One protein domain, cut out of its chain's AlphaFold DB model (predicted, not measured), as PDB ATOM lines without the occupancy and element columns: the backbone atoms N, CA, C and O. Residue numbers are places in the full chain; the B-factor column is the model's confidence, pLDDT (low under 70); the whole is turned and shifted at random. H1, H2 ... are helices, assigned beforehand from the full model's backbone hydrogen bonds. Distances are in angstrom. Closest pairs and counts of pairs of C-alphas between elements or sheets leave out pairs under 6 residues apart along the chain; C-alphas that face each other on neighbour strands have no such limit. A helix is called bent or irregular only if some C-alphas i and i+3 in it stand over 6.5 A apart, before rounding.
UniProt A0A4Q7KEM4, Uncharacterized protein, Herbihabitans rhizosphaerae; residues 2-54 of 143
ATOM      1  N   ILE A   2      44.490 -44.682 -13.820       93.88
ATOM      2  CA  ILE A   2      43.256 -44.653 -13.003       93.88
ATOM      3  C   ILE A   2      43.491 -45.060 -11.539       93.88
ATOM      4  O   ILE A   2      43.115 -44.314 -10.649       93.88
ATOM      5  N   THR A   3      44.203 -46.161 -11.261       94.38
ATOM      6  CA  THR A   3      44.495 -46.598  -9.878       94.38
ATOM      7  C   THR A   3      45.199 -45.529  -9.042       94.38
ATOM      8  O   THR A   3      44.862 -45.339  -7.884       94.38
ATOM      9  N   ARG A   4      46.153 -44.791  -9.625       93.62
ATOM     10  CA  ARG A   4      46.875 -43.727  -8.909       93.62
ATOM     11  C   ARG A   4      45.971 -42.532  -8.619       93.62
ATOM     12  O   ARG A   4      46.063 -41.960  -7.544       93.62
ATOM     13  N   VAL A   5      45.093 -42.190  -9.563       96.75
ATOM     14  CA  VAL A   5      44.096 -41.127  -9.383       96.75
ATOM     15  C   VAL A   5      43.088 -41.519  -8.307       96.75
ATOM     16  O   VAL A   5      42.827 -40.721  -7.421       96.75
ATOM     17  N   LEU A   6      42.584 -42.754  -8.328       97.00
ATOM     18  CA  LEU A   6      41.665 -43.259  -7.306       97.00
ATOM     19  C   LEU A   6      42.308 -43.271  -5.916       97.00
ATOM     20  O   LEU A   6      41.687 -42.814  -4.965       97.00
ATOM     21  N   LEU A   7      43.561 -43.724  -5.801       95.75
ATOM     22  CA  LEU A   7      44.311 -43.663  -4.543       95.75
ATOM     23  C   LEU A   7      44.527 -42.218  -4.079       95.75
ATOM     24  O   LEU A   7      44.372 -41.928  -2.897       95.75
ATOM     25  N   GLY A   8      44.838 -41.306  -5.004       96.94
ATOM     26  CA  GLY A   8      44.975 -39.881  -4.705       96.94
ATOM     27  C   GLY A   8      43.671 -39.260  -4.203       96.94
ATOM     28  O   GLY A   8      43.671 -38.587  -3.179       96.94
ATOM     29  N   LEU A   9      42.550 -39.533  -4.876       97.44
ATOM     30  CA  LEU A   9      41.225 -39.054  -4.475       97.44
ATOM     31  C   LEU A   9      40.788 -39.642  -3.132       97.44
ATOM     32  O   LEU A   9      40.280 -38.907  -2.294       97.44
ATOM     33  N   ALA A  10      41.025 -40.935  -2.901       97.25
ATOM     34  CA  ALA A  10      40.750 -41.572  -1.618       97.25
ATOM     35  C   ALA A  10      41.580 -40.942  -0.489       97.25
ATOM     36  O   ALA A  10      41.048 -40.656   0.581       97.25
ATOM     37  N   GLY A  11      42.862 -40.660  -0.744       96.44
ATOM     38  CA  GLY A  11      43.734 -39.967   0.203       96.44
ATOM     39  C   GLY A  11      43.259 -38.546   0.510       96.44
ATOM     40  O   GLY A  11      43.187 -38.170   1.676       96.44
ATOM     41  N   LEU A  12      42.875 -37.777  -0.513       97.69
ATOM     42  CA  LEU A  12      42.335 -36.424  -0.347       97.69
ATOM     43  C   LEU A  12      41.002 -36.420   0.407       97.69
ATOM     44  O   LEU A  12      40.808 -35.580   1.282       97.69
ATOM     45  N   ALA A  13      40.110 -37.367   0.109       97.25
ATOM     46  CA  ALA A  13      38.857 -37.532   0.838       97.25
ATOM     47  C   ALA A  13      39.113 -37.868   2.315       97.25
ATOM     48  O   ALA A  13      38.497 -37.271   3.194       97.25
ATOM     49  N   GLY A  14      40.069 -38.762   2.594       97.06
ATOM     50  CA  GLY A  14      40.498 -39.081   3.955       97.06
ATOM     51  C   GLY A  14      41.104 -37.881   4.688       97.06
ATOM     52  O   GLY A  14      40.778 -37.650   5.848       97.06
ATOM     53  N   LEU A  15      41.928 -37.078   4.006       95.06
ATOM     54  CA  LEU A  15      42.496 -35.837   4.543       95.06
ATOM     55  C   LEU A  15      41.413 -34.808   4.878       95.06
ATOM     56  O   LEU A  15      41.429 -34.237   5.965       95.06
ATOM     57  N   ALA A  16      40.461 -34.593   3.965       96.56
ATOM     58  CA  ALA A  16      39.345 -33.680   4.184       96.56
ATOM     59  C   ALA A  16      38.484 -34.132   5.371       96.56
ATOM     60  O   ALA A  16      38.175 -33.330   6.248       96.56
ATOM     61  N   TRP A  17      38.166 -35.428   5.439       96.81
ATOM     62  CA  TRP A  17      37.414 -36.007   6.550       96.81
ATOM     63  C   TRP A  17      38.154 -35.871   7.886       96.81
ATOM     64  O   TRP A  17      37.572 -35.428   8.872       96.81
ATOM     65  N   GLY A  18      39.455 -36.171   7.914       90.81
ATOM     66  CA  GLY A  18      40.293 -35.966   9.097       90.81
ATOM     67  C   GLY A  18      40.329 -34.503   9.545       90.81
ATOM     68  O   GLY A  18      40.253 -34.231  10.738       90.81
ATOM     69  N   GLY A  19      40.372 -33.560   8.599       91.25
ATOM     70  CA  GLY A  19      40.298 -32.126   8.888       91.25
ATOM     71  C   GLY A  19      38.984 -31.715   9.556       91.25
ATOM     72  O   GLY A  19      39.012 -30.961  10.526       91.25
ATOM     73  N   VAL A  20      37.850 -32.256   9.095       94.81
ATOM     74  CA  VAL A  20      36.539 -32.039   9.737       94.81
ATOM     75  C   VAL A  20      36.542 -32.575  11.169       94.81
ATOM     76  O   VAL A  20      36.142 -31.858  12.080       94.81
ATOM     77  N   LEU A  21      37.065 -33.785  11.393       90.62
ATOM     78  CA  LEU A  21      37.147 -34.375  12.735       90.62
ATOM     79  C   LEU A  21      38.014 -33.545  13.694       90.62
ATOM     80  O   LEU A  21      37.647 -33.367  14.853       90.62
ATOM     81  N   VAL A  22      39.151 -33.021  13.223       87.44
ATOM     82  CA  VAL A  22      40.011 -32.141  14.032       87.44
ATOM     83  C   VAL A  22      39.307 -30.819  14.329       87.44
ATOM     84  O   VAL A  22      39.364 -30.352  15.462       87.44
ATOM     85  N   TYR A  23      38.621 -30.234  13.344       89.69
ATOM     86  CA  TYR A  23      37.847 -29.011  13.545       89.69
ATOM     87  C   TYR A  23      36.760 -29.206  14.608       89.69
ATOM     88  O   TYR A  23      36.702 -28.437  15.561       89.69
ATOM     89  N   GLU A  24      35.953 -30.264  14.492       90.75
ATOM     90  CA  GLU A  24      34.904 -30.577  15.468       90.75
ATOM     91  C   GLU A  24      35.455 -30.802  16.878       90.75
ATOM     92  O   GLU A  24      34.789 -30.478  17.860       90.75
ATOM     93  N   LEU A  25      36.650 -31.382  16.994       87.81
ATOM     94  CA  LEU A  25      37.293 -31.594  18.283       87.81
ATOM     95  C   LEU A  25      37.756 -30.276  18.907       87.81
ATOM     96  O   LEU A  25      37.478 -30.026  20.075       87.81
ATOM     97  N   VAL A  26      38.438 -29.433  18.128       89.19
ATOM     98  CA  VAL A  26      38.930 -28.128  18.590       89.19
ATOM     99  C   VAL A  26      37.765 -27.215  18.979       89.19
ATOM    100  O   VAL A  26      37.862 -26.504  19.975       89.19
ATOM    101  N   ASP A  27      36.666 -27.260  18.220       91.19
ATOM    102  CA  ASP A  27      35.439 -26.507  18.503       91.19
ATOM    103  C   ASP A  27      34.787 -26.945  19.826       91.19
ATOM    104  O   ASP A  27      34.324 -26.109  20.599       91.19
ATOM    105  N   ARG A  28      34.815 -28.250  20.142       90.25
ATOM    106  CA  ARG A  28      34.338 -28.771  21.437       90.25
ATOM    107  C   ARG A  28      35.274 -28.437  22.596       90.25
ATOM    108  O   ARG A  28      34.795 -28.117  23.682       90.25
ATOM    109  N   SER A  29      36.583 -28.573  22.395       92.25
ATOM    110  CA  SER A  29      37.599 -28.374  23.428       92.25
ATOM    111  C   SER A  29      38.951 -28.011  22.814       92.25
ATOM    112  O   SER A  29      39.624 -28.820  22.170       92.25
ATOM    113  N   PHE A  30      39.393 -26.782  23.074       87.81
ATOM    114  CA  PHE A  30      40.684 -26.294  22.598       87.81
ATOM    115  C   PHE A  30      41.865 -27.079  23.196       87.81
ATOM    116  O   PHE A  30      42.832 -27.374  22.489       87.81
ATOM    117  N   ASP A  31      41.761 -27.482  24.465       90.94
ATOM    118  CA  ASP A  31      42.795 -28.265  25.150       90.94
ATOM    119  C   ASP A  31      42.958 -29.662  24.526       90.94
ATOM    120  O   ASP A  31      44.082 -30.125  24.320       90.94
ATOM    121  N   GLU A  32      41.854 -30.316  24.144       86.44
ATOM    122  CA  GLU A  32      41.891 -31.595  23.417       86.44
ATOM    123  C   GLU A  32      42.517 -31.430  22.027       86.44
ATOM    124  O   GLU A  32      43.311 -32.268  21.588       86.44
ATOM    125  N   GLY A  33      42.227 -30.307  21.363       86.88
ATOM    126  CA  GLY A  33      42.859 -29.914  20.109       86.88
ATOM    127  C   GLY A  33      44.383 -29.802  20.213       86.88
ATOM    128  O   GLY A  33      45.106 -30.388  19.399       86.88
ATOM    129  N   ILE A  34      44.890 -29.104  21.238       88.31
ATOM    130  CA  ILE A  34      46.333 -29.006  21.510       88.31
ATOM    131  C   ILE A  34      46.925 -30.380  21.825       88.31
ATOM    132  O   ILE A  34      48.003 -30.707  21.320       88.31
ATOM    133  N   ALA A  35      46.248 -31.196  22.633       88.25
ATOM    134  CA  ALA A  35      46.732 -32.524  23.000       88.25
ATOM    135  C   ALA A  35      46.902 -33.429  21.769       88.25
ATOM    136  O   ALA A  35      47.949 -34.061  21.606       88.25
ATOM    137  N   ILE A  36      45.921 -33.443  20.862       86.19
ATOM    138  CA  ILE A  36      46.007 -34.204  19.611       86.19
ATOM    139  C   ILE A  36      47.082 -33.639  18.688       86.19
ATOM    140  O   ILE A  36      47.896 -34.408  18.173       86.19
ATOM    141  N   GLY A  37      47.142 -32.317  18.511       86.56
ATOM    142  CA  GLY A  37      48.195 -31.681  17.715       86.56
ATOM    143  C   GLY A  37      49.593 -32.025  18.235       86.56
ATOM    144  O   GLY A  37      50.487 -32.373  17.464       86.56
ATOM    145  N   THR A  38      49.756 -32.029  19.558       89.31
ATOM    146  CA  THR A  38      51.000 -32.430  20.220       89.31
ATOM    147  C   THR A  38      51.310 -33.896  19.948       89.31
ATOM    148  O   THR A  38      52.430 -34.194  19.563       89.31
ATOM    149  N   TRP A  39      50.347 -34.813  20.059       86.00
ATOM    150  CA  TRP A  39      50.554 -36.228  19.727       86.00
ATOM    151  C   TRP A  39      50.941 -36.457  18.259       86.00
ATOM    152  O   TRP A  39      51.850 -37.245  17.988       86.00
ATOM    153  N   PHE A  40      50.311 -35.741  17.322       86.38
ATOM    154  CA  PHE A  40      50.616 -35.826  15.889       86.38
ATOM    155  C   PHE A  40      52.026 -35.354  15.538       86.38
ATOM    156  O   PHE A  40      52.588 -35.832  14.556       86.38
ATOM    157  N   VAL A  41      52.599 -34.432  16.312       88.94
ATOM    158  CA  VAL A  41      53.963 -33.933  16.089       88.94
ATOM    159  C   VAL A  41      54.973 -34.708  16.930       88.94
ATOM    160  O   VAL A  41      55.962 -35.216  16.406       88.94
ATOM    161  N   ALA A  42      54.722 -34.838  18.231       88.44
ATOM    162  CA  ALA A  42      55.623 -35.480  19.177       88.44
ATOM    163  C   ALA A  42      55.831 -36.960  18.847       88.44
ATOM    164  O   ALA A  42      56.962 -37.422  18.928       88.44
ATOM    165  N   GLY A  43      54.790 -37.688  18.427       86.50
ATOM    166  CA  GLY A  43      54.907 -39.098  18.046       86.50
ATOM    167  C   GLY A  43      55.946 -39.322  16.939       86.50
ATOM    168  O   GLY A  43      56.949 -39.991  17.192       86.50
ATOM    169  N   PRO A  44      55.764 -38.736  15.739       89.19
ATOM    170  CA  PRO A  44      56.736 -38.829  14.651       89.19
ATOM    171  C   PRO A  44      58.111 -38.266  15.008       89.19
ATOM    172  O   PRO A  44      59.114 -38.901  14.714       89.19
ATOM    173  N   VAL A  45      58.180 -37.117  15.688       92.31
ATOM    174  CA  VAL A  45      59.466 -36.501  16.056       92.31
ATOM    175  C   VAL A  45      60.260 -37.395  17.007       92.31
ATOM    176  O   VAL A  45      61.442 -37.639  16.776       92.31
ATOM    177  N   VAL A  46      59.626 -37.915  18.061       89.31
ATOM    178  CA  VAL A  46      60.263 -38.839  19.012       89.31
ATOM    179  C   VAL A  46      60.645 -40.140  18.311       89.31
ATOM    180  O   VAL A  46      61.752 -40.640  18.512       89.31
ATOM    181  N   HIS A  47      59.766 -40.674  17.462       83.81
ATOM    182  CA  HIS A  47      60.055 -41.865  16.676       83.81
ATOM    183  C   HIS A  47      61.287 -41.657  15.782       83.81
ATOM    184  O   HIS A  47      62.221 -42.451  15.828       83.81
ATOM    185  N   ASP A  48      61.352 -40.568  15.025       90.81
ATOM    186  CA  ASP A  48      62.442 -40.325  14.082       90.81
ATOM    187  C   ASP A  48      63.756 -39.985  14.787       90.81
ATOM    188  O   ASP A  48      64.821 -40.397  14.330       90.81
ATOM    189  N   LEU A  49      63.710 -39.298  15.931       91.81
ATOM    190  CA  LEU A  49      64.907 -38.985  16.716       91.81
ATOM    191  C   LEU A  49      65.444 -40.170  17.523       91.81
ATOM    192  O   LEU A  49      66.631 -40.185  17.833       91.81
ATOM    193  N   LEU A  50      64.610 -41.148  17.886       88.94
ATOM    194  CA  LEU A  50      65.037 -42.289  18.705       88.94
ATOM    195  C   LEU A  50      65.137 -43.580  17.895       88.94
ATOM    196  O   LEU A  50      66.177 -44.239  17.890       88.94
ATOM    197  N   VAL A  51      64.071 -43.944  17.187       87.88
ATOM    198  CA  VAL A  51      63.985 -45.207  16.450       87.88
ATOM    199  C   VAL A  51      64.911 -45.181  15.246       87.88
ATOM    200  O   VAL A  51      65.652 -46.143  15.049       87.88
ATOM    201  N   ALA A  52      64.946 -44.092  14.470       88.50
ATOM    202  CA  ALA A  52      65.782 -44.062  13.271       88.50
ATOM    203  C   ALA A  52      67.288 -44.202  13.590       88.50
ATOM    204  O   ALA A  52      67.932 -45.036  12.947       88.50
ATOM    205  N   PRO A  53      67.868 -43.515  14.600       90.19
ATOM    206  CA  PRO A  53      69.259 -43.741  14.992       90.19
ATOM    207  C   PRO A  53      69.528 -45.150  15.507       90.19
ATOM    208  O   PRO A  53      70.531 -45.751  15.127       90.19
ATOM    209  N   VAL A  54      68.634 -45.714  16.326       90.75
ATOM    210  CA  VAL A  54      68.787 -47.086  16.832       90.75
ATOM    211  C   VAL A  54      68.779 -48.085  15.675       90.75
ATOM    212  O   VAL A  54      69.678 -48.920  15.573       90.75
TER     213      VAL A  54
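What this domain is: This is residues 2 to 54 of the 143 residues of an uncharacterized protein of Herbihabitans rhizosphaerae (UniProt A0A4Q7KEM4). Two long helices, H1 and H2, make a wide, flat V, meeting near the end of H1 and the start of H2, where a tight link joins them. From this corner the two arms spread, and residues 2 to 21 of H1 and 38 to 54 of H2 stand free. The printed part has 53 residues, with H1 before H2 along the chain and no named strand; the class is all helix. The whole is only just extended, close to loose, with a radius of gyration of the C-alphas of 15.2 A and spans of 38 by 38 by 6 A.

How they stand to each other: H1, residues 2 to 28, is the longest helix, and it touches H2, residues 30 to 54, with residues 22 to 26 alone. H2 touches H1 with residues 32 to 33 alone. The closest C-alphas of the two helices are those of Val 26 and Gly 33, 4.6 A apart. Their lines stand at a steep tilt of 51 degrees, and the helices run opposite ways. Their centres are 20.1 A apart. In H1 every O i to N i+4 pair is within hydrogen-bond range; in H2 18 of 21 are.

Where its parts are: H1 runs 39.0 A from C-alpha 2 at (43.256, -44.653, -13.003) to C-alpha 28 at (34.338, -28.771, 21.437). H2 runs 35.4 A from C-alpha 30 at (40.684, -26.294, 22.598) to C-alpha 54 at (68.787, -47.086, 16.832). H2 is neither bent nor irregular, but only just: C-alphas 49 and 52 are 6.2 A apart.

The domain as a whole: The two C-alphas farthest apart are those of Ile 2 and Asp 31, at 41.5 A. The first and last printed C-alphas, those of Ile 2 and Val 54, are 39.3 A apart. The printed part has no cut, and the link from H1 to H2, one residue, is tight. The mean pLDDT of the printed part is 91.3, and no printed residue is under 70.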